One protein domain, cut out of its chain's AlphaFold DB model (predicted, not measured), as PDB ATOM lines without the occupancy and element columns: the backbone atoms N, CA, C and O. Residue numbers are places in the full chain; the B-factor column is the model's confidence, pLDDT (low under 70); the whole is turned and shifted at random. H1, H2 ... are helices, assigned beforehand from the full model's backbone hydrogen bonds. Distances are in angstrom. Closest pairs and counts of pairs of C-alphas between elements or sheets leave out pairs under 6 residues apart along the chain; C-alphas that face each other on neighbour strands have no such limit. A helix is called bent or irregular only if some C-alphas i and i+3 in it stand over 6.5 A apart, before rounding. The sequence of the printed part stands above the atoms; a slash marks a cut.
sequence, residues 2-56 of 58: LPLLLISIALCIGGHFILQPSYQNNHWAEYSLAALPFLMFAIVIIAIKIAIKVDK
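Overview. This is residues 2 to 56 of the 58 residues of an uncharacterized protein of Pseudoalteromonas luteoviolacea CPMOR-1 (UniProt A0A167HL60). The model is a loose, open V of two long helices: H1 runs one way, a link folds the chain back at the closed end, and the bent helix H2 returns and reaches past the start of H1. The two come near each other only around His 16 and Leu 33, and both far ends, residues 2 to 7 and residues 41 to 56, stand free. The printed part has 55 residues with two named helices, H1 then H2, and no named strand; the class is all helix. The whole is loose, with a radius of gyration of the C-alphas of 14.5 A, and its outline is a rod spanning 48 by 22 by 10 A.

Along the chain. H1, residues 2 to 19, begins at C-alpha 2 (91.231, 85.673, 163.995) and is 25.9 A long. H2, residues 27 to 54, was assigned as one helix by its hydrogen bonds but is bent, with C-alphas 34 and 37 6.8 A apart. Its arms are H2a, residues 27 to 34, 10.8 A long, and H2b, residues 37 to 54, 25.8 A long, ending at C-alpha 54 (97.158, 93.994, 147.575).

Arrangement. H1 and H2a are close but not clearly touching; their closest C-alphas, those of His 16 and Leu 33, are 7.1 A apart. They run opposite ways at a shallow tilt of 26 degrees. H2a and H2b stand at a steep tilt of 49 degrees. H1 and H2b are apart. In H1, H2a and H2b every O i to N i+4 pair is within hydrogen-bond range.

Size, cuts and confidence. The two C-alphas farthest apart, those of Asn 25 and Lys 56, are 48.5 A apart. The printed part has no cut, and the link from H1 to H2, 7 residues, is short. Residues 21 to 28 also stand free. The mean pLDDT of the printed part is 73.4; residue 2, residue 5 and residues 15 to 30 are under 70.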
ATOM      1  N   LEU A   2      92.082  86.434 163.055       61.94
ATOM      2  CA  LEU A   2      91.231  85.673 163.995       61.94
ATOM      3  C   LEU A   2      90.382  86.496 165.012       61.94
ATOM      4  O   LEU A   2      89.202  86.184 165.157       61.94
ATOM      5  N   PRO A   3      90.889  87.559 165.679       71.38
ATOM      6  CA  PRO A   3      90.088  88.311 166.661       71.38
ATOM      7  C   PRO A   3      88.977  89.167 166.030       71.38
ATOM      8  O   PRO A   3      87.895  89.290 166.594       71.38
ATOM      9  N   LEU A   4      89.208  89.704 164.830       71.44
ATOM     10  CA  LEU A   4      88.197  90.439 164.057       71.44
ATOM     11  C   LEU A   4      87.015  89.541 163.673       71.44
ATOM     12  O   LEU A   4      85.861  89.961 163.732       71.44
ATOM     13  N   LEU A   5      87.312  88.285 163.333       65.88
ATOM     14  CA  LEU A   5      86.306  87.289 162.986       65.88
ATOM     15  C   LEU A   5      85.402  86.965 164.188       65.88
ATOM     16  O   LEU A   5      84.182  86.942 164.056       65.88
ATOM     17  N   LEU A   6      85.993  86.794 165.376       72.00
ATOM     18  CA  LEU A   6      85.262  86.533 166.621       72.00
ATOM     19  C   LEU A   6      84.350  87.698 167.028       72.00
ATOM     20  O   LEU A   6      83.206  87.467 167.414       72.00
ATOM     21  N   ILE A   7      84.823  88.941 166.894       75.62
ATOM     22  CA  ILE A   7      84.013  90.139 167.171       75.62
ATOM     23  C   ILE A   7      82.827  90.226 166.202       75.62
ATOM     24  O   ILE A   7      81.711  90.518 166.624       75.62
ATOM     25  N   SER A   8      83.039  89.926 164.919       72.06
ATOM     26  CA  SER A   8      81.970  89.929 163.915       72.06
ATOM     27  C   SER A   8      80.897  88.872 164.204       72.06
ATOM     28  O   SER A   8      79.706  89.174 164.120       72.06
ATOM     29  N   ILE A   9      81.303  87.670 164.624       75.94
ATOM     30  CA  ILE A   9      80.384  86.598 165.031       75.94
ATOM     31  C   ILE A   9      79.590  87.013 166.277       75.94
ATOM     32  O   ILE A   9      78.364  86.899 166.288       75.94
ATOM     33  N   ALA A  10      80.261  87.549 167.300       77.38
ATOM     34  CA  ALA A  10      79.610  88.010 168.525       77.38
ATOM     35  C   ALA A  10      78.604  89.142 168.257       77.38
ATOM     36  O   ALA A  10      77.509  89.139 168.818       77.38
ATOM     37  N   LEU A  11      78.938  90.072 167.358       76.31
ATOM     38  CA  LEU A  11      78.058  91.171 166.966       76.31
ATOM     39  C   LEU A  11      76.827  90.674 166.186       76.31
ATOM     40  O   LEU A  11      75.733  91.187 166.405       76.31
ATOM     41  N   CYS A  12      76.969  89.650 165.336       73.75
ATOM     42  CA  CYS A  12      75.834  89.043 164.628       73.75
ATOM     43  C   CYS A  12      74.895  88.285 165.575       73.75
ATOM     44  O   CYS A  12      73.678  88.439 165.487       73.75
ATOM     45  N   ILE A  13      75.448  87.498 166.503       77.88
ATOM     46  CA  ILE A  13      74.661  86.738 167.486       77.88
ATOM     47  C   ILE A  13      73.951  87.697 168.450       77.88
ATOM     48  O   ILE A  13      72.751  87.560 168.684       77.88
ATOM     49  N   GLY A  14      74.672  88.698 168.966       76.44
ATOM     50  CA  GLY A  14      74.111  89.728 169.838       76.44
ATOM     51  C   GLY A  14      73.039  90.562 169.137       76.44
ATOM     52  O   GLY A  14      71.979  90.795 169.709       76.44
ATOM     53  N   GLY A  15      73.271  90.935 167.874       69.88
ATOM     54  CA  GLY A  15      72.280  91.599 167.032       69.88
ATOM     55  C   GLY A  15      71.013  90.761 166.873       69.88
ATOM     56  O   GLY A  15      69.929  91.270 167.123       69.88
ATOM     57  N   HIS A  16      71.129  89.469 166.549       69.38
ATOM     58  CA  HIS A  16      69.972  88.578 166.396       69.38
ATOM     59  C   HIS A  16      69.130  88.471 167.676       69.38
ATOM     60  O   HIS A  16      67.910  88.603 167.618       69.38
ATOM     61  N   PHE A  17      69.778  88.321 168.833       69.12
ATOM     62  CA  PHE A  17      69.098  88.188 170.126       69.12
ATOM     63  C   PHE A  17      68.457  89.495 170.619       69.12
ATOM     64  O   PHE A  17      67.341  89.478 171.132       69.12
ATOM     65  N   ILE A  18      69.139  90.636 170.453       67.31
ATOM     66  CA  ILE A  18      68.633  91.959 170.869       67.31
ATOM     67  C   ILE A  18      67.456  92.405 169.998       67.31
ATOM     68  O   ILE A  18      66.538  93.073 170.471       67.31
ATOM     69  N   LEU A  19      67.485  92.047 168.719       64.25
ATOM     70  CA  LEU A  19      66.516  92.506 167.735       64.25
ATOM     71  C   LEU A  19      65.274  91.601 167.642       64.25
ATOM     72  O   LEU A  19      64.231  92.055 167.173       64.25
ATOM     73  N   GLN A  20      65.348  90.366 168.151       63.78
ATOM     74  CA  GLN A  20      64.252  89.388 168.166       63.78
ATOM     75  C   GLN A  20      62.927  89.912 168.772       63.78
ATOM     76  O   GLN A  20      61.887  89.727 168.141       63.78
ATOM     77  N   PRO A  21      62.904  90.581 169.947       60.50
ATOM     78  CA  PRO A  21      61.657  91.106 170.515       60.50
ATOM     79  C   PRO A  21      61.173  92.410 169.853       60.50
ATOM     80  O   PRO A  21      59.974  92.670 169.829       60.50
ATOM     81  N   SER A  22      62.071  93.223 169.287       60.91
ATOM     82  CA  SER A  22      61.716  94.529 168.697       60.91
ATOM     83  C   SER A  22      61.127  94.442 167.285       60.91
ATOM     84  O   SER A  22      60.524  95.408 166.820       60.91
ATOM     85  N   TYR A  23      61.283  93.314 166.586       57.25
ATOM     86  CA  TYR A  23      60.886  93.186 165.180       57.25
ATOM     87  C   TYR A  23      59.602  92.403 164.910       57.25
ATOM     88  O   TYR A  23      59.239  92.250 163.748       57.25
ATOM     89  N   GLN A  24      58.841  92.030 165.946       56.34
ATOM     90  CA  GLN A  24      57.559  91.317 165.796       56.34
ATOM     91  C   GLN A  24      56.504  92.043 164.934       56.34
ATOM     92  O   GLN A  24      55.527  91.421 164.534       56.34
ATOM     93  N   ASN A  25      56.680  93.335 164.639       57.72
ATOM     94  CA  ASN A  25      55.764  94.123 163.804       57.72
ATOM     95  C   ASN A  25      56.394  94.632 162.497       57.72
ATOM     96  O   ASN A  25      55.759  95.403 161.778       57.72
ATOM     97  N   ASN A  26      57.642  94.262 162.185       58.34
ATOM     98  CA  ASN A  26      58.358  94.825 161.043       58.34
ATOM     99  C   ASN A  26      59.042  93.740 160.205       58.34
ATOM    100  O   ASN A  26      60.217  93.425 160.387       58.34
ATOM    101  N   HIS A  27      58.298  93.242 159.218       64.19
ATOM    102  CA  HIS A  27      58.706  92.208 158.264       64.19
ATOM    103  C   HIS A  27      60.069  92.527 157.615       64.19
ATOM    104  O   HIS A  27      60.891  91.642 157.395       64.19
ATOM    105  N   TRP A  28      60.352  93.810 157.358       63.69
ATOM    106  CA  TRP A  28      61.618  94.286 156.785       63.69
ATOM    107  C   TRP A  28      62.859  93.828 157.557       63.69
ATOM    108  O   TRP A  28      63.911  93.540 156.978       63.69
ATOM    109  N   ALA A  29      62.747  93.776 158.877       67.88
ATOM    110  CA  ALA A  29      63.867  93.452 159.727       67.88
ATOM    111  C   ALA A  29      64.086  91.946 159.866       67.88
ATOM    112  O   ALA A  29      65.234  91.510 159.894       67.88
ATOM    113  N   GLU A  30      63.015  91.152 159.848       64.94
ATOM    114  CA  GLU A  30      63.111  89.695 159.735       64.94
ATOM    115  C   GLU A  30      63.808  89.299 158.422       64.94
ATOM    116  O   GLU A  30      64.749  88.503 158.434       64.94
ATOM    117  N   TYR A  31      63.441  89.937 157.302       71.50
ATOM    118  CA  TYR A  31      64.106  89.731 156.010       71.50
ATOM    119  C   TYR A  31      65.563  90.215 156.001       71.50
ATOM    120  O   TYR A  31      66.431  89.530 155.461       71.50
ATOM    121  N   SER A  32      65.864  91.359 156.620       73.88
ATOM    122  CA  SER A  32      67.240  91.870 156.708       73.88
ATOM    123  C   SER A  32      68.140  90.973 157.564       73.88
ATOM    124  O   SER A  32      69.288  90.732 157.189       73.88
ATOM    125  N   LEU A  33      67.632  90.427 158.678       72.00
ATOM    126  CA  LEU A  33      68.383  89.461 159.484       72.00
ATOM    127  C   LEU A  33      68.584  88.132 158.751       72.00
ATOM    128  O   LEU A  33      69.668  87.559 158.842       72.00
ATOM    129  N   ALA A  34      67.594  87.659 157.992       75.25
ATOM    130  CA  ALA A  34      67.749  86.475 157.147       75.25
ATOM    131  C   ALA A  34      68.744  86.702 155.989       75.25
ATOM    132  O   ALA A  34      69.445  85.775 155.587       75.25
ATOM    133  N   ALA A  35      68.854  87.934 155.479       78.19
ATOM    134  CA  ALA A  35      69.815  88.320 154.442       78.19
ATOM    135  C   ALA A  35      71.254  88.503 154.975       78.19
ATOM    136  O   ALA A  35      72.221  88.408 154.216       78.19
ATOM    137  N   LEU A  36      71.413  88.729 156.280       76.12
ATOM    138  CA  LEU A  36      72.693  88.963 156.952       76.12
ATOM    139  C   LEU A  36      73.763  87.870 156.712       76.12
ATOM    140  O   LEU A  36      74.895  88.234 156.385       76.12
ATOM    141  N   PRO A  37      73.470  86.553 156.802       74.31
ATOM    142  CA  PRO A  37      74.454  85.511 156.488       74.31
ATOM    143  C   PRO A  37      74.939  85.555 155.030       74.31
ATOM    144  O   PRO A  37      76.120  85.316 154.770       74.31
ATOM    145  N   PHE A  38      74.075  85.923 154.078       82.19
ATOM    146  CA  PHE A  38      74.467  86.098 152.675       82.19
ATOM    147  C   PHE A  38      75.381  87.314 152.497       82.19
ATOM    148  O   PHE A  38      76.380  87.245 151.777       82.19
ATOM    149  N   LEU A  39      75.082  88.409 153.201       82.12
ATOM    150  CA  LEU A  39      75.925  89.601 153.220       82.12
ATOM    151  C   LEU A  39      77.306  89.305 153.824       82.12
ATOM    152  O   LEU A  39      78.316  89.728 153.266       82.12
ATOM    153  N   MET A  40      77.375  88.533 154.914       76.81
ATOM    154  CA  MET A  40      78.650  88.102 155.496       76.81
ATOM    155  C   MET A  40      79.498  87.304 154.503       76.81
ATOM    156  O   MET A  40      80.691  87.579 154.365       76.81
ATOM    157  N   PHE A  41      78.897  86.362 153.772       79.56
ATOM    158  CA  PHE A  41      79.598  85.612 152.726       79.56
ATOM    159  C   PHE A  41      80.160  86.533 151.636       79.56
ATOM    160  O   PHE A  41      81.321  86.391 151.246       79.56
ATOM    161  N   ALA A  42      79.374  87.512 151.182       81.75
ATOM    162  CA  ALA A  42      79.821  88.488 150.194       81.75
ATOM    163  C   ALA A  42      81.005  89.326 150.705       81.75
ATOM    164  O   ALA A  42      81.993  89.500 149.991       81.75
ATOM    165  N   ILE A  43      80.947  89.793 151.956       82.44
ATOM    166  CA  ILE A  43      82.018  90.588 152.573       82.44
ATOM    167  C   ILE A  43      83.317  89.781 152.672       82.44
ATOM    168  O   ILE A  43      84.376  90.310 152.338       82.44
ATOM    169  N   VAL A  44      83.261  88.505 153.064       83.12
ATOM    170  CA  VAL A  44      84.452  87.640 153.133       83.12
ATOM    171  C   VAL A  44      85.083  87.458 151.752       83.12
ATOM    172  O   VAL A  44      86.297  87.596 151.615       83.12
ATOM    173  N   ILE A  45      84.281  87.218 150.711       83.19
ATOM    174  CA  ILE A  45      84.785  87.095 149.333       83.19
ATOM    175  C   ILE A  45      85.464  88.392 148.881       83.19
ATOM    176  O   ILE A  45      86.543  88.354 148.286       83.19
ATOM    177  N   ILE A  46      84.857  89.544 149.169       84.62
ATOM    178  CA  ILE A  46      85.425  90.853 148.828       84.62
ATOM    179  C   ILE A  46      86.733  91.079 149.588       84.62
ATOM    180  O   ILE A  46      87.723  91.466 148.972       84.62
ATOM    181  N   ALA A  47      86.775  90.783 150.887       82.44
ATOM    182  CA  ALA A  47      87.978  90.911 151.702       82.44
ATOM    183  C   ALA A  47      89.119  90.025 151.181       82.44
ATOM    184  O   ALA A  47      90.248  90.497 151.068       82.44
ATOM    185  N   ILE A  48      88.826  88.779 150.786       85.00
ATOM    186  CA  ILE A  48      89.805  87.876 150.165       85.00
ATOM    187  C   ILE A  48      90.297  88.448 148.831       85.00
ATOM    188  O   ILE A  48      91.500  88.492 148.598       85.00
ATOM    189  N   LYS A  49      89.400  88.937 147.965       84.62
ATOM    190  CA  LYS A  49      89.800  89.567 146.694       84.62
ATOM    191  C   LYS A  49      90.675  90.798 146.906       84.62
ATOM    192  O   LYS A  49      91.618  90.985 146.145       84.62
ATOM    193  N   ILE A  50      90.364  91.630 147.899       85.50
ATOM    194  CA  ILE A  50      91.167  92.807 148.242       85.50
ATOM    195  C   ILE A  50      92.541  92.368 148.746       85.50
ATOM    196  O   ILE A  50      93.538  92.861 148.234       85.50
ATOM    197  N   ALA A  51      92.601  91.408 149.673       82.12
ATOM    198  CA  ALA A  51      93.861  90.891 150.202       82.12
ATOM    199  C   ALA A  51      94.753  90.307 149.094       82.12
ATOM    200  O   ALA A  51      95.918  90.665 149.008       82.12
ATOM    201  N   ILE A  52      94.188  89.491 148.196       86.94
ATOM    202  CA  ILE A  52      94.915  88.932 147.043       86.94
ATOM    203  C   ILE A  52      95.391  90.032 146.093       86.94
ATOM    204  O   ILE A  52      96.453  89.903 145.498       86.94
ATOM    205  N   LYS A  53      94.596  91.087 145.888       83.44
ATOM    206  CA  LYS A  53      94.972  92.177 144.984       83.44
ATOM    207  C   LYS A  53      96.122  93.006 145.556       83.44
ATOM    208  O   LYS A  53      97.033  93.325 144.808       83.44
ATOM    209  N   VAL A  54      96.083  93.296 146.856       83.19
ATOM    210  CA  VAL A  54      97.158  93.994 147.575       83.19
ATOM    211  C   VAL A  54      98.456  93.187 147.523       83.19
ATOM    212  O   VAL A  54      99.468  93.725 147.109       83.19
ATOM    213  N   ASP A  55      98.398  91.881 147.796       73.75
ATOM    214  CA  ASP A  55      99.563  90.976 147.760       73.75
ATOM    215  C   ASP A  55     100.190  90.824 146.357       73.75
ATOM    216  O   ASP A  55     101.296  90.324 146.206       73.75
ATOM    217  N   LYS A  56      99.464  91.224 145.307       70.94
ATOM    218  CA  LYS A  56      99.902  91.166 143.905       70.94
ATOM    219  C   LYS A  56     100.431  92.510 143.386       70.94
ATOM    220  O   LYS A  56     100.941  92.552 142.268       70.94
TER     221      LYS A  56